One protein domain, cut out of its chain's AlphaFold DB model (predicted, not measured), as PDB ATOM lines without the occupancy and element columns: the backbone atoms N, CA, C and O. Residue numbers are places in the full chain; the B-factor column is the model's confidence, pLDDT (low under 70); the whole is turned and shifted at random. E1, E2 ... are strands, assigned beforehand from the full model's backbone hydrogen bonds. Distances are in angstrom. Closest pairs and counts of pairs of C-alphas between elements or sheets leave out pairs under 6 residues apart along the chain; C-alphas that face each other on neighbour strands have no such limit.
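This is residues 3 to 82, 128 to 183 and 224 to 228 of the 270 residues of the protein "VWFC domain-containing protein" of Enterobius vermicularis (UniProt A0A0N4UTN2). With little regular structure, this is a flat string of small hairpins and long loops: hairpin E1-E2 makes one end, loop residues 150 to 155 stick out at the other, and between lie a small sheet, E5 - E6 - E7, and hairpins E3-E4 and E8-E9. The 141 printed residues include nine named strands, E1 to E9, and no named helix: all strand, with 41 residues in named elements. It is only just extended, close to loose (radius of gyration of the C-alphas 21.8 A), spanning 82 by 45 by 20 A.

E1 is residues 3 to 9, 17.7 A, from C-alpha 3 at (-53.975, 40.645, -33.252); E2 15 to 21, 19.0 A; E3 46 to 48, 6.3 A; E4 51 to 53, 6.4 A; E5 58 to 60, 7.2 A; E6 67 to 72, 16.6 A; E7 75 to 80, 16.7 A; E8 139 to 141, 6.7 A; E9 166 to 168, 6.8 A, to C-alpha 168 at (-51.299, 17.327, -30.476).

Hairpin E1-E2 is antiparallel, with N 5 and O 18 2.8 A apart, and apart from E3 to E9. In hairpin E3-E4, N 53 and O 46 are 2.8 A apart. The closest C-alphas of E3 and E6, Cys 46 and Cys 71, are 5.9 A apart. E5, E6 and E7 form a meander, each strand antiparallel to the one before: N 69 and O 59, 2.8 A; N 75 and O 72, 2.8 A. In hairpin E8-E9, N 140 and O 167 are 2.9 A apart.

C-alphas Asn 12 and Leu 152 are farthest apart, 82.3 A. The printed part has two cuts: C-alpha 82 and C-alpha 128 are 9.0 A apart across the first, and C-alpha 183 and C-alpha 224 are 41.0 A apart across the second. Links E2 to E3 and E8 to E9 are long. Seventy residues have pLDDT under 70, among them 142 to 162.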
ATOM      1  N   ARG A   3     -54.087  40.013 -34.569       59.28
ATOM      2  CA  ARG A   3     -53.975  40.645 -33.252       59.28
ATOM      3  C   ARG A   3     -53.406  42.053 -33.404       59.28
ATOM      4  O   ARG A   3     -52.675  42.327 -34.353       59.28
ATOM      5  N   VAL A   4     -53.750  42.935 -32.469       59.91
ATOM      6  CA  VAL A   4     -53.211  44.300 -32.413       59.91
ATOM      7  C   VAL A   4     -51.763  44.239 -31.931       59.91
ATOM      8  O   VAL A   4     -51.500  43.723 -30.846       59.91
ATOM      9  N   LYS A   5     -50.849  44.729 -32.768       61.75
ATOM     10  CA  LYS A   5     -49.406  44.812 -32.524       61.75
ATOM     11  C   LYS A   5     -49.012  46.107 -31.835       61.75
ATOM     12  O   LYS A   5     -48.153  46.069 -30.963       61.75
ATOM     13  N   ASP A   6     -49.627  47.212 -32.245       62.25
ATOM     14  CA  ASP A   6     -49.293  48.550 -31.766       62.25
ATOM     15  C   ASP A   6     -50.517  49.480 -31.803       62.25
ATOM     16  O   ASP A   6     -51.491  49.205 -32.517       62.25
ATOM     17  N   LEU A   7     -50.450  50.564 -31.030       61.31
ATOM     18  CA  LEU A   7     -51.476  51.601 -30.898       61.31
ATOM     19  C   LEU A   7     -50.819  52.977 -31.065       61.31
ATOM     20  O   LEU A   7     -50.299  53.545 -30.106       61.31
ATOM     21  N   ASN A   8     -50.868  53.528 -32.276       68.81
ATOM     22  CA  ASN A   8     -50.303  54.845 -32.560       68.81
ATOM     23  C   ASN A   8     -51.323  55.941 -32.226       68.81
ATOM     24  O   ASN A   8     -52.405  55.980 -32.816       68.81
ATOM     25  N   GLU A   9     -50.982  56.863 -31.323       60.81
ATOM     26  CA  GLU A   9     -51.779  58.071 -31.087       60.81
ATOM     27  C   GLU A   9     -51.545  59.101 -32.203       60.81
ATOM     28  O   GLU A   9     -50.429  59.578 -32.421       60.81
ATOM     29  N   LEU A  10     -52.617  59.467 -32.906       59.66
ATOM     30  CA  LEU A  10     -52.633  60.522 -33.915       59.66
ATOM     31  C   LEU A  10     -53.112  61.843 -33.296       59.66
ATOM     32  O   LEU A  10     -53.952  61.873 -32.390       59.66
ATOM     33  N   TYR A  11     -52.634  62.967 -33.839       51.31
ATOM     34  CA  TYR A  11     -53.183  64.285 -33.503       51.31
ATOM     35  C   TYR A  11     -54.706  64.306 -33.745       51.31
ATOM     36  O   TYR A  11     -55.177  63.834 -34.777       51.31
ATOM     37  N   ASN A  12     -55.454  64.875 -32.791       58.56
ATOM     38  CA  ASN A  12     -56.920  64.797 -32.615       58.56
ATOM     39  C   ASN A  12     -57.472  63.537 -31.910       58.56
ATOM     40  O   ASN A  12     -58.687  63.356 -31.877       58.56
ATOM     41  N   GLY A  13     -56.633  62.698 -31.291       67.62
ATOM     42  CA  GLY A  13     -57.107  61.615 -30.413       67.62
ATOM     43  C   GLY A  13     -57.706  60.413 -31.151       67.62
ATOM     44  O   GLY A  13     -58.426  59.613 -30.555       67.62
ATOM     45  N   GLN A  14     -57.411  60.274 -32.446       57.84
ATOM     46  CA  GLN A  14     -57.568  59.001 -33.144       57.84
ATOM     47  C   GLN A  14     -56.430  58.058 -32.747       57.84
ATOM     48  O   GLN A  14     -55.285  58.483 -32.612       57.84
ATOM     49  N   VAL A  15     -56.745  56.774 -32.600       72.44
ATOM     50  CA  VAL A  15     -55.755  55.721 -32.359       72.44
ATOM     51  C   VAL A  15     -55.731  54.806 -33.576       72.44
ATOM     52  O   VAL A  15     -56.762  54.244 -33.949       72.44
ATOM     53  N   GLU A  16     -54.568  54.668 -34.206       69.81
ATOM     54  CA  GLU A  16     -54.360  53.737 -35.312       69.81
ATOM     55  C   GLU A  16     -53.856  52.393 -34.770       69.81
ATOM     56  O   GLU A  16     -52.791  52.297 -34.160       69.81
ATOM     57  N   CYS A  17     -54.643  51.340 -34.995       66.81
ATOM     58  CA  CYS A  17     -54.320  49.981 -34.574       66.81
ATOM     59  C   CYS A  17     -53.539  49.255 -35.675       66.81
ATOM     60  O   CYS A  17     -54.115  48.876 -36.699       66.81
ATOM     61  N   VAL A  18     -52.259  48.968 -35.443       71.50
ATOM     62  CA  VAL A  18     -51.472  48.135 -36.364       71.50
ATOM     63  C   VAL A  18     -51.833  46.669 -36.125       71.50
ATOM     64  O   VAL A  18     -51.561  46.127 -35.055       71.50
ATOM     65  N   LEU A  19     -52.451  46.006 -37.104       66.38
ATOM     66  CA  LEU A  19     -52.760  44.574 -37.027       66.38
ATOM     67  C   LEU A  19     -51.593  43.730 -37.545       66.38
ATOM     68  O   LEU A  19     -51.120  43.924 -38.663       66.38
ATOM     69  N   GLU A  20     -51.181  42.733 -36.765       70.38
ATOM     70  CA  GLU A  20     -50.245  41.702 -37.209       70.38
ATOM     71  C   GLU A  20     -50.982  40.393 -37.474       70.38
ATOM     72  O   GLU A  20     -51.699  39.839 -36.628       70.38
ATOM     73  N   LYS A  21     -50.791  39.879 -38.688       65.81
ATOM     74  CA  LYS A  21     -51.272  38.564 -39.081       65.81
ATOM     75  C   LYS A  21     -50.299  37.524 -38.547       65.81
ATOM     76  O   LYS A  21     -49.336  37.173 -39.218       65.81
ATOM     77  N   CYS A  22     -50.578  37.003 -37.355       64.06
ATOM     78  CA  CYS A  22     -49.804  35.888 -36.829       64.06
ATOM     79  C   CYS A  22     -49.942  34.679 -37.760       64.06
ATOM     80  O   CYS A  22     -51.020  34.069 -37.867       64.06
ATOM     81  N   GLU A  23     -48.833  34.324 -38.408       59.72
ATOM     82  CA  GLU A  23     -48.631  32.984 -38.934       59.72
ATOM     83  C   GLU A  23     -48.783  31.966 -37.790       59.72
ATOM     84  O   GLU A  23     -48.716  32.303 -36.604       59.72
ATOM     85  N   ARG A  24     -49.050  30.700 -38.122       55.00
ATOM     86  CA  ARG A  24     -49.102  29.642 -37.103       55.00
ATOM     87  C   ARG A  24     -47.672  29.280 -36.696       55.00
ATOM     88  O   ARG A  24     -47.134  28.283 -37.172       55.00
ATOM     89  N   SER A  25     -47.085  30.101 -35.828       48.97
ATOM     90  CA  SER A  25     -45.745  29.948 -35.255       48.97
ATOM     91  C   SER A  25     -45.660  28.714 -34.345       48.97
ATOM     92  O   SER A  25     -45.661  28.817 -33.122       48.97
ATOM     93  N   GLY A  26     -45.612  27.529 -34.957       53.84
ATOM     94  CA  GLY A  26     -45.444  26.239 -34.288       53.84
ATOM     95  C   GLY A  26     -46.734  25.449 -34.019       53.84
ATOM     96  O   GLY A  26     -47.845  25.978 -33.979       53.84
ATOM     97  N   LYS A  27     -46.562  24.133 -33.829       63.69
ATOM     98  CA  LYS A  27     -47.605  23.163 -33.438       63.69
ATOM     99  C   LYS A  27     -47.549  22.853 -31.927       63.69
ATOM    100  O   LYS A  27     -47.472  21.689 -31.538       63.69
ATOM    101  N   CYS A  28     -47.518  23.878 -31.082       68.31
ATOM    102  CA  CYS A  28     -47.479  23.714 -29.625       68.31
ATOM    103  C   CYS A  28     -48.848  23.307 -29.014       68.31
ATOM    104  O   CYS A  28     -49.861  23.212 -29.713       68.31
ATOM    105  N   PHE A  29     -48.877  23.078 -27.696       67.75
ATOM    106  CA  PHE A  29     -50.055  23.025 -26.822       67.75
ATOM    107  C   PHE A  29     -50.107  24.128 -25.741       67.75
ATOM    108  O   PHE A  29     -51.205  24.471 -25.298       67.75
ATOM    109  N   LEU A  30     -48.978  24.714 -25.324       65.75
ATOM    110  CA  LEU A  30     -48.977  25.908 -24.465       65.75
ATOM    111  C   LEU A  30     -48.213  27.051 -25.134       65.75
ATOM    112  O   LEU A  30     -47.176  26.844 -25.759       65.75
ATOM    113  N   VAL A  31     -48.742  28.268 -24.994       68.44
ATOM    114  CA  VAL A  31     -48.100  29.499 -25.462       68.44
ATOM    115  C   VAL A  31     -47.942  30.503 -24.335       68.44
ATOM    116  O   VAL A  31     -48.828  30.659 -23.484       68.44
ATOM    117  N   GLN A  32     -46.828  31.222 -24.390       67.88
ATOM    118  CA  GLN A  32     -46.540  32.357 -23.534       67.88
ATOM    119  C   GLN A  32     -47.056  33.638 -24.191       67.88
ATOM    120  O   GLN A  32     -46.871  33.875 -25.387       67.88
ATOM    121  N   GLN A  33     -47.742  34.467 -23.407       62.00
ATOM    122  CA  GLN A  33     -48.086  35.820 -23.821       62.00
ATOM    123  C   GLN A  33     -46.866  36.706 -23.548       62.00
ATOM    124  O   GLN A  33     -46.394  36.767 -22.412       62.00
ATOM    125  N   SER A  34     -46.311  37.301 -24.603       54.41
ATOM    126  CA  SER A  34     -45.056  38.048 -24.521       54.41
ATOM    127  C   SER A  34     -45.252  39.443 -23.910       54.41
ATOM    128  O   SER A  34     -46.383  39.909 -23.744       54.41
ATOM    129  N   SER A  35     -44.149  40.093 -23.536       54.81
ATOM    130  CA  SER A  35     -44.153  41.472 -23.036       54.81
ATOM    131  C   SER A  35     -44.556  42.472 -24.133       54.81
ATOM    132  O   SER A  35     -44.735  42.104 -25.292       54.81
ATOM    133  N   THR A  36     -44.722  43.744 -23.754       52.81
ATOM    134  CA  THR A  36     -45.474  44.813 -24.451       52.81
ATOM    135  C   THR A  36     -45.200  45.063 -25.941       52.81
ATOM    136  O   THR A  36     -45.952  45.821 -26.539       52.81
ATOM    137  N   ASN A  37     -44.177  44.455 -26.548       56.22
ATOM    138  CA  ASN A  37     -43.728  44.753 -27.912       56.22
ATOM    139  C   ASN A  37     -43.799  43.543 -28.876       56.22
ATOM    140  O   ASN A  37     -43.317  43.642 -30.004       56.22
ATOM    141  N   VAL A  38     -44.359  42.394 -28.466       61.22
ATOM    142  CA  VAL A  38     -44.489  41.198 -29.328       61.22
ATOM    143  C   VAL A  38     -45.942  40.711 -29.369       61.22
ATOM    144  O   VAL A  38     -46.478  40.182 -28.397       61.22
ATOM    145  N   CYS A  39     -46.578  40.882 -30.530       67.25
ATOM    146  CA  CYS A  39     -48.006  40.632 -30.755       67.25
ATOM    147  C   CYS A  39     -48.386  39.140 -30.772       67.25
ATOM    148  O   CYS A  39     -49.429  38.715 -30.248       67.25
ATOM    149  N   CYS A  40     -47.539  38.331 -31.412       71.56
ATOM    150  CA  CYS A  40     -47.825  36.927 -31.662       71.56
ATOM    151  C   CYS A  40     -47.360  36.036 -30.500       71.56
ATOM    152  O   CYS A  40     -46.257  36.214 -29.989       71.56
ATOM    153  N   PRO A  41     -48.197  35.082 -30.057       69.62
ATOM    154  CA  PRO A  41     -47.853  34.187 -28.962       69.62
ATOM    155  C   PRO A  41     -46.843  33.128 -29.421       69.62
ATOM    156  O   PRO A  41     -47.040  32.497 -30.461       69.62
ATOM    157  N   GLU A  42     -45.810  32.891 -28.618       74.00
ATOM    158  CA  GLU A  42     -44.766  31.897 -28.892       74.00
ATOM    159  C   GLU A  42     -44.980  30.625 -28.064       74.00
ATOM    160  O   GLU A  42     -45.553  30.666 -26.969       74.00
ATOM    161  N   CYS A  43     -44.547  29.477 -28.595       77.00
ATOM    162  CA  CYS A  43     -44.621  28.197 -27.894       77.00
ATOM    163  C   CYS A  43     -43.828  28.244 -26.579       77.00
ATOM    164  O   CYS A  43     -42.704  28.741 -26.551       77.00
ATOM    165  N   LEU A  44     -44.393  27.697 -25.500       79.94
ATOM    166  CA  LEU A  44     -43.784  27.759 -24.171       79.94
ATOM    167  C   LEU A  44     -42.440  27.006 -24.127       79.94
ATOM    168  O   LEU A  44     -42.388  25.796 -24.372       79.94
ATOM    169  N   THR A  45     -41.373  27.730 -23.787       85.69
ATOM    170  CA  THR A  45     -40.017  27.207 -23.563       85.69
ATOM    171  C   THR A  45     -39.943  26.364 -22.287       85.69
ATOM    172  O   THR A  45     -40.858  26.352 -21.459       85.69
ATOM    173  N   CYS A  46     -38.847  25.625 -22.113       89.19
ATOM    174  CA  CYS A  46     -38.606  24.821 -20.917       89.19
ATOM    175  C   CYS A  46     -37.360  25.295 -20.167       89.19
ATOM    176  O   CYS A  46     -36.301  25.431 -20.775       89.19
ATOM    177  N   SER A  47     -37.433  25.427 -18.838       89.94
ATOM    178  CA  SER A  47     -36.248  25.672 -18.007       89.94
ATOM    179  C   SER A  47     -35.715  24.364 -17.416       89.94
ATOM    180  O   SER A  47     -36.397  23.685 -16.646       89.94
ATOM    181  N   HIS A  48     -34.481  23.993 -17.759       91.94
ATOM    182  CA  HIS A  48     -33.832  22.775 -17.274       91.94
ATOM    183  C   HIS A  48     -32.381  23.050 -16.871       91.94
ATOM    184  O   HIS A  48     -31.578  23.527 -17.665       91.94
ATOM    185  N   MET A  49     -32.031  22.742 -15.615       88.50
ATOM    186  CA  MET A  49     -30.682  22.952 -15.052       88.50
ATOM    187  C   MET A  49     -30.133  24.391 -15.197       88.50
ATOM    188  O   MET A  49     -28.923  24.590 -15.223       88.50
ATOM    189  N   GLY A  50     -31.015  25.394 -15.263       85.25
ATOM    190  CA  GLY A  50     -30.650  26.805 -15.456       85.25
ATOM    191  C   GLY A  50     -30.523  27.243 -16.921       85.25
ATOM    192  O   GLY A  50     -30.363  28.433 -17.172       85.25
ATOM    193  N   THR A  51     -30.651  26.318 -17.874       90.00
ATOM    194  CA  THR A  51     -30.717  26.599 -19.313       90.00
ATOM    195  C   THR A  51     -32.174  26.693 -19.761       90.00
ATOM    196  O   THR A  51     -33.023  25.926 -19.299       90.00
ATOM    197  N   GLU A  52     -32.468  27.620 -20.668       90.12
ATOM    198  CA  GLU A  52     -33.734  27.659 -21.398       90.12
ATOM    199  C   GLU A  52     -33.606  26.869 -22.706       90.12
ATOM    200  O   GLU A  52     -32.645  27.053 -23.452       90.12
ATOM    201  N   HIS A  53     -34.569  25.986 -22.962       91.69
ATOM    202  CA  HIS A  53     -34.652  25.159 -24.162       91.69
ATOM    203  C   HIS A  53     -35.897  25.524 -24.969       91.69
ATOM    204  O   HIS A  53     -36.979  25.726 -24.401       91.69
ATOM    205  N   GLN A  54     -35.759  25.576 -26.292       90.69
ATOM    206  CA  GLN A  54     -36.874  25.895 -27.178       90.69
ATOM    207  C   GLN A  54     -37.853  24.725 -27.300       90.69
ATOM    208  O   GLN A  54     -37.497  23.555 -27.155       90.69
ATOM    209  N   ASN A  55     -39.116  25.033 -27.591       88.00
ATOM    210  CA  ASN A  55     -40.100  24.001 -27.887       88.00
ATOM    211  C   ASN A  55     -39.661  23.171 -29.114       88.00
ATOM    212  O   ASN A  55     -39.192  23.729 -30.101       88.00
ATOM    213  N   ASP A  56     -39.840  21.850 -29.046       89.69
ATOM    214  CA  ASP A  56     -39.350  20.833 -29.993       89.69
ATOM    215  C   ASP A  56     -37.831  20.560 -29.947       89.69
ATOM    216  O   ASP A  56     -37.364  19.640 -30.624       89.69
ATOM    217  N   GLU A  57     -37.058  21.262 -29.112       94.25
ATOM    218  CA  GLU A  57     -35.631  20.982 -28.933       94.25
ATOM    219  C   GLU A  57     -35.404  19.577 -28.346       94.25
ATOM    220  O   GLU A  57     -36.171  19.083 -27.511       94.25
ATOM    221  N   VAL A  58     -34.324  18.926 -28.787       94.62
ATOM    222  CA  VAL A  58     -33.891  17.596 -28.346       94.62
ATOM    223  C   VAL A  58     -32.405  17.649 -28.015       94.62
ATOM    224  O   VAL A  58     -31.594  18.007 -28.866       94.62
ATOM    225  N   TRP A  59     -32.036  17.237 -26.803       95.38
ATOM    226  CA  TRP A  59     -30.649  17.233 -26.333       95.38
ATOM    227  C   TRP A  59     -30.308  15.952 -25.562       95.38
ATOM    228  O   TRP A  59     -31.174  15.130 -25.253       95.38
ATOM    229  N   TYR A  60     -29.022  15.767 -25.272       93.81
ATOM    230  CA  TYR A  60     -28.479  14.579 -24.614       93.81
ATOM    231  C   TYR A  60     -27.770  14.954 -23.312       93.81
ATOM    232  O   TYR A  60     -27.261  16.066 -23.159       93.81
ATOM    233  N   ASP A  61     -27.729  14.010 -22.378       93.94
ATOM    234  CA  ASP A  61     -26.892  14.109 -21.187       93.94
ATOM    235  C   ASP A  61     -25.403  14.065 -21.575       93.94
ATOM    236  O   ASP A  61     -24.997  13.299 -22.452       93.94
ATOM    237  N   ARG A  62     -24.576  14.888 -20.920       90.81
ATOM    238  CA  ARG A  62     -23.131  14.969 -21.200       90.81
ATOM    239  C   ARG A  62     -22.328  13.810 -20.592       90.81
ATOM    240  O   ARG A  62     -21.179  13.619 -20.976       90.81
ATOM    241  N   VAL A  63     -22.904  13.077 -19.638       92.38
ATOM    242  CA  VAL A  63     -22.263  11.993 -18.878       92.38
ATOM    243  C   VAL A  63     -22.779  10.623 -19.325       92.38
ATOM    244  O   VAL A  63     -21.981   9.719 -19.564       92.38
ATOM    245  N   ASP A  64     -24.097  10.455 -19.472       94.69
ATOM    246  CA  ASP A  64     -24.713   9.210 -19.960       94.69
ATOM    247  C   ASP A  64     -25.383   9.440 -21.323       94.69
ATOM    248  O   ASP A  64     -26.563   9.787 -21.352       94.69
ATOM    249  N   PRO A  65     -24.706   9.196 -22.464       94.50
ATOM    250  CA  PRO A  65     -25.249   9.485 -23.798       94.50
ATOM    251  C   PRO A  65     -26.516   8.684 -24.148       94.50
ATOM    252  O   PRO A  65     -27.141   8.920 -25.182       94.50
ATOM    253  N   CYS A  66     -26.926   7.728 -23.306       94.81
ATOM    254  CA  CYS A  66     -28.234   7.093 -23.409       94.81
ATOM    255  C   CYS A  66     -29.390   7.941 -22.878       94.81
ATOM    256  O   CYS A  66     -30.528   7.668 -23.254       94.81
ATOM    257  N   ASN A  67     -29.149   8.915 -22.003       95.88
ATOM    258  CA  ASN A  67     -30.186   9.804 -21.498       95.88
ATOM    259  C   ASN A  67     -30.416  10.932 -22.504       95.88
ATOM    260  O   ASN A  67     -29.529  11.733 -22.798       95.88
ATOM    261  N   GLN A  68     -31.632  10.969 -23.030       95.44
ATOM    262  CA  GLN A  68     -32.098  11.941 -24.001       95.44
ATOM    263  C   GLN A  68     -33.239  12.745 -23.385       95.44
ATOM    264  O   GLN A  68     -34.011  12.238 -22.567       95.44
ATOM    265  N   TYR A  69     -33.319  14.008 -23.773       96.88
ATOM    266  CA  TYR A  69     -34.294  14.972 -23.300       96.88
ATOM    267  C   TYR A  69     -34.983  15.635 -24.489       96.88
ATOM    268  O   TYR A  69     -34.412  15.733 -25.576       96.88
ATOM    269  N   THR A  70     -36.194  16.134 -24.270       96.19
ATOM    270  CA  THR A  70     -36.854  17.057 -25.194       96.19
ATOM    271  C   THR A  70     -37.732  18.044 -24.440       96.19
ATOM    272  O   THR A  70     -38.280  17.697 -23.388       96.19
ATOM    273  N   CYS A  71     -37.882  19.246 -24.991       93.75
ATOM    274  CA  CYS A  71     -38.860  20.226 -24.546       93.75
ATOM    275  C   CYS A  71     -40.108  20.151 -25.429       93.75
ATOM    276  O   CYS A  71     -40.025  20.252 -26.654       93.75
ATOM    277  N   LYS A  72     -41.273  20.004 -24.800       90.50
ATOM    278  CA  LYS A  72     -42.578  20.190 -25.435       90.50
ATOM    279  C   LYS A  72     -43.453  21.009 -24.502       90.50
ATOM    280  O   LYS A  72     -43.821  20.517 -23.442       90.50
ATOM    281  N   ASP A  73     -43.793  22.235 -24.888       83.06
ATOM    282  CA  ASP A  73     -44.805  23.051 -24.204       83.06
ATOM    283  C   ASP A  73     -44.559  23.267 -22.696       83.06
ATOM    284  O   ASP A  73     -45.453  23.052 -21.878       83.06
ATOM    285  N   GLY A  74     -43.336  23.626 -22.293       85.44
ATOM    286  CA  GLY A  74     -42.962  23.725 -20.871       85.44
ATOM    287  C   GLY A  74     -42.868  22.383 -20.120       85.44
ATOM    288  O   GLY A  74     -42.675  22.360 -18.900       85.44
ATOM    289  N   VAL A  75     -42.977  21.250 -20.822       91.88
ATOM    290  CA  VAL A  75     -42.735  19.900 -20.296       91.88
ATOM    291  C   VAL A  75     -41.391  19.388 -20.809       91.88
ATOM    292  O   VAL A  75     -41.213  19.127 -22.000       91.88
ATOM    293  N   VAL A  76     -40.441  19.180 -19.898       95.94
ATOM    294  CA  VAL A  76     -39.185  18.484 -20.207       95.94
ATOM    295  C   VAL A  76     -39.426  16.999 -20.029       95.94
ATOM    296  O   VAL A  76     -39.719  16.551 -18.922       95.94
ATOM    297  N   THR A  77     -39.270  16.210 -21.088       97.25
ATOM    298  CA  THR A  77     -39.311  14.748 -20.978       97.25
ATOM    299  C   THR A  77     -37.913  14.172 -21.126       97.25
ATOM    300  O   THR A  77     -37.315  14.293 -22.186       97.25
ATOM    301  N   ASN A  78     -37.421  13.508 -20.083       97.06
ATOM    302  CA  ASN A  78     -36.215  12.688 -20.098       97.06
ATOM    303  C   ASN A  78     -36.565  11.203 -20.265       97.06
ATOM    304  O   ASN A  78     -37.490  10.701 -19.620       97.06
ATOM    305  N   TRP A  79     -35.778  10.474 -21.051       96.88
ATOM    306  CA  TRP A  79     -35.797   9.012 -21.091       96.88
ATOM    307  C   TRP A  79     -34.400   8.451 -21.343       96.88
ATOM    308  O   TRP A  79     -33.515   9.137 -21.848       96.88
ATOM    309  N   ARG A  80     -34.217   7.162 -21.036       96.06
ATOM    310  CA  ARG A  80     -32.999   6.424 -21.395       96.06
ATOM    311  C   ARG A  80     -33.256   5.554 -22.618       96.06
ATOM    312  O   ARG A  80     -34.093   4.647 -22.557       96.06
ATOM    313  N   ASN A  81     -32.557   5.825 -23.712       93.94
ATOM    314  CA  ASN A  81     -32.602   5.050 -24.947       93.94
ATOM    315  C   ASN A  81     -32.240   3.579 -24.694       93.94
ATOM    316  O   ASN A  81     -31.436   3.255 -23.814       93.94
ATOM    317  N   LYS A  82     -32.881   2.661 -25.430       92.88
ATOM    318  CA  LYS A  82     -32.652   1.212 -25.296       92.88
ATOM    319  C   LYS A  82     -32.027   0.657 -26.561       92.88
ATOM    320  O   LYS A  82     -32.673   0.607 -27.602       92.88
ATOM    321  N   ALA A 128     -38.192   6.720 -26.332       92.44
ATOM    322  CA  ALA A 128     -39.518   7.030 -25.799       92.44
ATOM    323  C   ALA A 128     -40.117   8.246 -26.530       92.44
ATOM    324  O   ALA A 128     -39.468   8.853 -27.382       92.44
ATOM    325  N   CYS A 129     -41.361   8.585 -26.191       91.56
ATOM    326  CA  CYS A 129     -42.044   9.770 -26.704       91.56
ATOM    327  C   CYS A 129     -42.076  10.902 -25.675       91.56
ATOM    328  O   CYS A 129     -42.099  10.609 -24.474       91.56
ATOM    329  N   PRO A 130     -42.136  12.171 -26.123       93.25
ATOM    330  CA  PRO A 130     -42.425  13.290 -25.239       93.25
ATOM    331  C   PRO A 130     -43.749  13.078 -24.502       93.25
ATOM    332  O   PRO A 130     -44.704  12.520 -25.048       93.25
ATOM    333  N   VAL A 131     -43.810  13.560 -23.264       93.50
ATOM    334  CA  VAL A 131     -45.065  13.736 -22.538       93.50
ATOM    335  C   VAL A 131     -45.734  14.994 -23.084       93.50
ATOM    336  O   VAL A 131     -45.151  16.071 -23.050       93.50
ATOM    337  N   LEU A 132     -46.945  14.846 -23.617       90.06
ATOM    338  CA  LEU A 132     -47.683  15.935 -24.251       90.06
ATOM    339  C   LEU A 132     -48.610  16.628 -23.248       90.06
ATOM    340  O   LEU A 132     -49.311  15.963 -22.483       90.06
ATOM    341  N   GLY A 133     -48.652  17.962 -23.297       84.38
ATOM    342  CA  GLY A 133     -49.539  18.777 -22.461       84.38
ATOM    343  C   GLY A 133     -51.029  18.651 -22.804       84.38
ATOM    344  O   GLY A 133     -51.867  18.986 -21.967       84.38
ATOM    345  N   CYS A 134     -51.363  18.146 -24.000       83.12
ATOM    346  CA  CYS A 134     -52.735  17.860 -24.420       83.12
ATOM    347  C   CYS A 134     -53.253  16.524 -23.857       83.12
ATOM    348  O   CYS A 134     -52.489  15.573 -23.643       83.12
ATOM    349  N   ALA A 135     -54.564  16.448 -23.620       83.44
ATOM    350  CA  ALA A 135     -55.230  15.241 -23.129       83.44
ATOM    351  C   ALA A 135     -55.236  14.120 -24.191       83.44
ATOM    352  O   ALA A 135     -55.035  14.378 -25.378       83.44
ATOM    353  N   ALA A 136     -55.410  12.862 -23.773       82.50
ATOM    354  CA  ALA A 136     -55.211  11.691 -24.640       82.50
ATOM    355  C   ALA A 136     -56.182  11.615 -25.839       82.50
ATOM    356  O   ALA A 136     -55.822  11.080 -26.883       82.50
ATOM    357  N   ASP A 137     -57.377  12.188 -25.711       80.94
ATOM    358  CA  ASP A 137     -58.374  12.376 -26.775       80.94
ATOM    359  C   ASP A 137     -57.944  13.405 -27.840       80.94
ATOM    360  O   ASP A 137     -58.422  13.372 -28.971       80.94
ATOM    361  N   GLN A 138     -57.008  14.294 -27.499       78.94
ATOM    362  CA  GLN A 138     -56.448  15.329 -28.376       78.94
ATOM    363  C   GLN A 138     -55.102  14.926 -29.011       78.94
ATOM    364  O   GLN A 138     -54.501  15.712 -29.754       78.94
ATOM    365  N   GLN A 139     -54.613  13.719 -28.708       84.00
ATOM    366  CA  GLN A 139     -53.355  13.175 -29.214       84.00
ATOM    367  C   GLN A 139     -53.607  12.328 -30.464       84.00
ATOM    368  O   GLN A 139     -54.245  11.279 -30.410       84.00
ATOM    369  N   PHE A 140     -53.043  12.744 -31.596       79.38
ATOM    370  CA  PHE A 140     -53.127  12.004 -32.850       79.38
ATOM    371  C   PHE A 140     -51.773  11.394 -33.202       79.38
ATOM    372  O   PHE A 140     -50.768  12.090 -33.340       79.38
ATOM    373  N   ARG A 141     -51.737  10.074 -33.399       72.50
ATOM    374  CA  ARG A 141     -50.593   9.409 -34.028       72.50
ATOM    375  C   ARG A 141     -50.833   9.357 -35.530       72.50
ATOM    376  O   ARG A 141     -51.828   8.787 -35.965       72.50
ATOM    377  N   SER A 142     -49.892   9.887 -36.310       65.38
ATOM    378  CA  SER A 142     -49.908   9.717 -37.763       65.38
ATOM    379  C   SER A 142     -49.723   8.240 -38.103       65.38
ATOM    380  O   SER A 142     -48.638   7.681 -37.924       65.38
ATOM    381  N   ILE A 143     -50.806   7.618 -38.562       62.84
ATOM    382  CA  ILE A 143     -50.855   6.250 -39.067       62.84
ATOM    383  C   ILE A 143     -51.293   6.370 -40.526       62.84
ATOM    384  O   ILE A 143     -52.489   6.494 -40.794       62.84
ATOM    385  N   ASN A 144     -50.343   6.333 -41.468       50.03
ATOM    386  CA  ASN A 144     -50.665   6.222 -42.894       50.03
ATOM    387  C   ASN A 144     -51.278   4.835 -43.157       50.03
ATOM    388  O   ASN A 144     -50.583   3.865 -43.460       50.03
ATOM    389  N   LYS A 145     -52.601   4.736 -42.983       46.97
ATOM    390  CA  LYS A 145     -53.407   3.567 -43.341       46.97
ATOM    391  C   LYS A 145     -53.766   3.622 -44.823       46.97
ATOM    392  O   LYS A 145     -54.786   4.208 -45.169       46.97
ATOM    393  N   LEU A 146     -53.010   2.912 -45.655       42.03
ATOM    394  CA  LEU A 146     -53.570   2.183 -46.797       42.03
ATOM    395  C   LEU A 146     -52.556   1.150 -47.311       42.03
ATOM    396  O   LEU A 146     -51.485   1.529 -47.757       42.03
ATOM    397  N   VAL A 147     -52.878  -0.140 -47.192       41.19
ATOM    398  CA  VAL A 147     -53.135  -1.099 -48.291       41.19
ATOM    399  C   VAL A 147     -53.602  -2.402 -47.626       41.19
ATOM    400  O   VAL A 147     -52.890  -2.983 -46.808       41.19
ATOM    401  N   CYS A 148     -54.790  -2.887 -47.988       36.56
ATOM    402  CA  CYS A 148     -55.214  -4.252 -47.673       36.56
ATOM    403  C   CYS A 148     -54.799  -5.176 -48.822       36.56
ATOM    404  O   CYS A 148     -55.441  -5.161 -49.869       36.56
ATOM    405  N   PHE A 149     -53.777  -6.012 -48.629       38.31
ATOM    406  CA  PHE A 149     -53.565  -7.159 -49.515       38.31
ATOM    407  C   PHE A 149     -54.443  -8.321 -49.053       38.31
ATOM    408  O   PHE A 149     -54.241  -8.879 -47.975       38.31
ATOM    409  N   ILE A 150     -55.426  -8.688 -49.876       43.78
ATOM    410  CA  ILE A 150     -56.226  -9.893 -49.661       43.78
ATOM    411  C   ILE A 150     -55.411 -11.084 -50.166       43.78
ATOM    412  O   ILE A 150     -55.407 -11.385 -51.355       43.78
ATOM    413  N   HIS A 151     -54.743 -11.784 -49.254       36.50
ATOM    414  CA  HIS A 151     -54.284 -13.145 -49.509       36.50
ATOM    415  C   HIS A 151     -54.654 -14.025 -48.311       36.50
ATOM    416  O   HIS A 151     -54.102 -13.876 -47.225       36.50
ATOM    417  N   LEU A 152     -55.626 -14.917 -48.523       41.50
ATOM    418  CA  LEU A 152     -55.953 -16.064 -47.664       41.50
ATOM    419  C   LEU A 152     -56.043 -15.754 -46.146       41.50
ATOM    420  O   LEU A 152     -55.228 -16.199 -45.344       41.50
ATOM    421  N   HIS A 153     -57.114 -15.055 -45.754       41.66
ATOM    422  CA  HIS A 153     -57.637 -14.969 -44.375       41.66
ATOM    423  C   HIS A 153     -56.832 -14.216 -43.288       41.66
ATOM    424  O   HIS A 153     -57.198 -14.313 -42.116       41.66
ATOM    425  N   GLN A 154     -55.828 -13.388 -43.609       40.81
ATOM    426  CA  GLN A 154     -55.219 -12.484 -42.610       40.81
ATOM    427  C   GLN A 154     -55.230 -11.005 -43.024       40.81
ATOM    428  O   GLN A 154     -54.443 -10.567 -43.857       40.81
ATOM    429  N   ILE A 155     -56.071 -10.202 -42.360       42.88
ATOM    430  CA  ILE A 155     -56.008  -8.734 -42.427       42.88
ATOM    431  C   ILE A 155     -54.834  -8.269 -41.558       42.88
ATOM    432  O   ILE A 155     -54.978  -8.077 -40.350       42.88
ATOM    433  N   ARG A 156     -53.654  -8.094 -42.162       47.41
ATOM    434  CA  ARG A 156     -52.481  -7.521 -41.485       47.41
ATOM    435  C   ARG A 156     -52.302  -6.070 -41.926       47.41
ATOM    436  O   ARG A 156     -51.781  -5.801 -43.002       47.41
ATOM    437  N   THR A 157     -52.751  -5.130 -41.097       42.56
ATOM    438  CA  THR A 157     -52.607  -3.691 -41.359       42.56
ATOM    439  C   THR A 157     -51.130  -3.299 -41.283       42.56
ATOM    440  O   THR A 157     -50.581  -3.176 -40.189       42.56
ATOM    441  N   TYR A 158     -50.480  -3.118 -42.433       46.41
ATOM    442  CA  TYR A 158     -49.123  -2.577 -42.512       46.41
ATOM    443  C   TYR A 158     -49.174  -1.051 -42.680       46.41
ATOM    444  O   TYR A 158     -50.129  -0.516 -43.243       46.41
ATOM    445  N   CYS A 159     -48.180  -0.344 -42.146       51.22
ATOM    446  CA  CYS A 159     -48.139   1.117 -42.102       51.22
ATOM    447  C   CYS A 159     -46.753   1.581 -42.547       51.22
ATOM    448  O   CYS A 159     -45.783   1.346 -41.828       51.22
ATOM    449  N   ASN A 160     -46.658   2.213 -43.718       48.44
ATOM    450  CA  ASN A 160     -45.360   2.558 -44.307       48.44
ATOM    451  C   ASN A 160     -44.731   3.832 -43.706       48.44
ATOM    452  O   ASN A 160     -43.511   3.917 -43.668       48.44
ATOM    453  N   ASP A 161     -45.530   4.750 -43.141       57.44
ATOM    454  CA  ASP A 161     -45.049   6.011 -42.531       57.44
ATOM    455  C   ASP A 161     -45.573   6.225 -41.097       57.44
ATOM    456  O   ASP A 161     -45.996   7.319 -40.708       57.44
ATOM    457  N   CYS A 162     -45.630   5.166 -40.288       67.19
ATOM    458  CA  CYS A 162     -46.107   5.301 -38.911       67.19
ATOM    459  C   CYS A 162     -45.124   6.111 -38.055       67.19
ATOM    460  O   CYS A 162     -44.012   5.664 -37.781       67.19
ATOM    461  N   LYS A 163     -45.555   7.271 -37.543       81.88
ATOM    462  CA  LYS A 163     -44.772   8.012 -36.542       81.88
ATOM    463  C   LYS A 163     -44.757   7.248 -35.213       81.88
ATOM    464  O   LYS A 163     -45.797   6.784 -34.743       81.88
ATOM    465  N   CYS A 164     -43.588   7.167 -34.567       85.31
ATOM    466  CA  CYS A 164     -43.461   6.598 -33.216       85.31
ATOM    467  C   CYS A 164     -44.388   7.288 -32.211       85.31
ATOM    468  O   CYS A 164     -45.045   6.630 -31.402       85.31
ATOM    469  N   CYS A 165     -44.421   8.618 -32.262       87.19
ATOM    470  CA  CYS A 165     -45.072   9.448 -31.265       87.19
ATOM    471  C   CYS A 165     -46.342  10.088 -31.811       87.19
ATOM    472  O   CYS A 165     -46.471  10.341 -33.009       87.19
ATOM    473  N   ALA A 166     -47.283  10.323 -30.901       87.06
ATOM    474  CA  ALA A 166     -48.406  11.196 -31.178       87.06
ATOM    475  C   ALA A 166     -47.939  12.660 -31.220       87.06
ATOM    476  O   ALA A 166     -46.924  13.020 -30.622       87.06
ATOM    477  N   GLU A 167     -48.711  13.487 -31.911       84.94
ATOM    478  CA  GLU A 167     -48.650  14.948 -31.895       84.94
ATOM    479  C   GLU A 167     -50.007  15.466 -31.384       84.94
ATOM    480  O   GLU A 167     -51.037  14.810 -31.564       84.94
ATOM    481  N   CYS A 168     -50.035  16.637 -30.746       80.88
ATOM    482  CA  CYS A 168     -51.299  17.327 -30.476       80.88
ATOM    483  C   CYS A 168     -51.843  17.911 -31.795       80.88
ATOM    484  O   CYS A 168     -51.081  18.464 -32.587       80.88
ATOM    485  N   VAL A 169     -53.156  17.814 -32.038       75.88
ATOM    486  CA  VAL A 169     -53.763  18.224 -33.329       75.88
ATOM    487  C   VAL A 169     -53.794  19.753 -33.539       75.88
ATOM    488  O   VAL A 169     -53.691  20.199 -34.683       75.88
ATOM    489  N   SER A 170     -53.817  20.544 -32.446       66.06
ATOM    490  CA  SER A 170     -53.692  22.028 -32.403       66.06
ATOM    491  C   SER A 170     -54.928  22.812 -32.957       66.06
ATOM    492  O   SER A 170     -55.647  22.286 -33.798       66.06
ATOM    493  N   TYR A 171     -55.293  24.053 -32.570       57.56
ATOM    494  CA  TYR A 171     -54.860  24.967 -31.486       57.56
ATOM    495  C   TYR A 171     -55.811  26.197 -31.355       57.56
ATOM    496  O   TYR A 171     -56.445  26.504 -32.371       57.56
ATOM    497  N   PRO A 172     -55.859  27.006 -30.256       56.97
ATOM    498  CA  PRO A 172     -55.436  26.838 -28.845       56.97
ATOM    499  C   PRO A 172     -56.631  26.774 -27.849       56.97
ATOM    500  O   PRO A 172     -57.776  26.952 -28.251       56.97
ATOM    501  N   GLN A 173     -56.387  26.591 -26.535       53.53
ATOM    502  CA  GLN A 173     -57.421  26.814 -25.486       53.53
ATOM    503  C   GLN A 173     -56.990  27.602 -24.229       53.53
ATOM    504  O   GLN A 173     -57.868  28.052 -23.497       53.53
ATOM    505  N   LYS A 174     -55.695  27.812 -23.948       51.31
ATOM    506  CA  LYS A 174     -55.244  28.655 -22.820       51.31
ATOM    507  C   LYS A 174     -53.930  29.347 -23.187       51.31
ATOM    508  O   LYS A 174     -52.939  28.671 -23.441       51.31
ATOM    509  N   ALA A 175     -53.925  30.677 -23.218       52.12
ATOM    510  CA  ALA A 175     -52.686  31.440 -23.103       52.12
ATOM    511  C   ALA A 175     -52.359  31.559 -21.611       52.12
ATOM    512  O   ALA A 175     -53.262  31.836 -20.818       52.12
ATOM    513  N   LEU A 176     -51.101  31.358 -21.214       53.28
ATOM    514  CA  LEU A 176     -50.685  31.810 -19.890       53.28
ATOM    515  C   LEU A 176     -50.514  33.327 -19.953       53.28
ATOM    516  O   LEU A 176     -49.568  33.826 -20.562       53.28
ATOM    517  N   SER A 177     -51.443  34.051 -19.327       43.66
ATOM    518  CA  SER A 177     -51.298  35.482 -19.085       43.66
ATOM    519  C   SER A 177     -50.162  35.683 -18.087       43.66
ATOM    520  O   SER A 177     -50.357  35.568 -16.873       43.66
ATOM    521  N   LEU A 178     -48.966  35.947 -18.608       46.91
ATOM    522  CA  LEU A 178     -47.821  36.382 -17.825       46.91
ATOM    523  C   LEU A 178     -48.152  37.774 -17.268       46.91
ATOM    524  O   LEU A 178     -47.979  38.788 -17.939       46.91
ATOM    525  N   SER A 179     -48.729  37.823 -16.065       37.75
ATOM    526  CA  SER A 179     -49.130  39.088 -15.454       37.75
ATOM    527  C   SER A 179     -47.909  39.985 -15.290       37.75
ATOM    528  O   SER A 179     -46.924  39.574 -14.676       37.75
ATOM    529  N   THR A 180     -47.998  41.218 -15.787       37.59
ATOM    530  CA  THR A 180     -46.974  42.273 -15.736       37.59
ATOM    531  C   THR A 180     -46.774  42.853 -14.328       37.59
ATOM    532  O   THR A 180     -46.694  44.059 -14.119       37.59
ATOM    533  N   SER A 181     -46.633  41.975 -13.336       37.00
ATOM    534  CA  SER A 181     -46.114  42.255 -12.002       37.00
ATOM    535  C   SER A 181     -44.734  41.606 -11.868       37.00
ATOM    536  O   SER A 181     -44.559  40.525 -11.299       37.00
ATOM    537  N   VAL A 182     -43.720  42.288 -12.413       43.91
ATOM    538  CA  VAL A 182     -42.298  41.944 -12.228       43.91
ATOM    539  C   VAL A 182     -41.892  42.266 -10.783       43.91
ATOM    540  O   VAL A 182     -41.189  43.225 -10.488       43.91
ATOM    541  N   THR A 183     -42.379  41.447  -9.852       34.69
ATOM    542  CA  THR A 183     -42.131  41.533  -8.407       34.69
ATOM    543  C   THR A 183     -42.082  40.127  -7.804       34.69
ATOM    544  O   THR A 183     -42.967  39.689  -7.075       34.69
ATOM    545  N   THR A 224     -38.363   3.869 -21.058       90.19
ATOM    546  CA  THR A 224     -38.335   3.207 -22.364       90.19
ATOM    547  C   THR A 224     -38.348   1.692 -22.189       90.19
ATOM    548  O   THR A 224     -37.392   1.111 -21.665       90.19
ATOM    549  N   CYS A 225     -39.398   1.025 -22.668       85.94
ATOM    550  CA  CYS A 225     -39.436  -0.436 -22.688       85.94
ATOM    551  C   CYS A 225     -38.349  -1.026 -23.607       85.94
ATOM    552  O   CYS A 225     -38.163  -0.504 -24.711       85.94
ATOM    553  N   PRO A 226     -37.665  -2.115 -23.194       80.06
ATOM    554  CA  PRO A 226     -36.785  -2.892 -24.069       80.06
ATOM    555  C   PRO A 226     -37.524  -3.426 -25.302       80.06
ATOM    556  O   PRO A 226     -38.737  -3.647 -25.241       80.06
ATOM    557  N   SER A 227     -36.792  -3.701 -26.386       73.88
ATOM    558  CA  SER A 227     -37.338  -4.452 -27.522       73.88
ATOM    559  C   SER A 227     -37.824  -5.839 -27.077       73.88
ATOM    560  O   SER A 227     -37.278  -6.452 -26.153       73.88
ATOM    561  N   LYS A 228     -38.886  -6.337 -27.715       72.88
ATOM    562  CA  LYS A 228     -39.500  -7.637 -27.414       72.88
ATOM    563  C   LYS A 228     -39.439  -8.530 -28.649       72.88
ATOM    564  O   LYS A 228     -39.774  -8.095 -29.742       72.88
TER     565      LYS A 228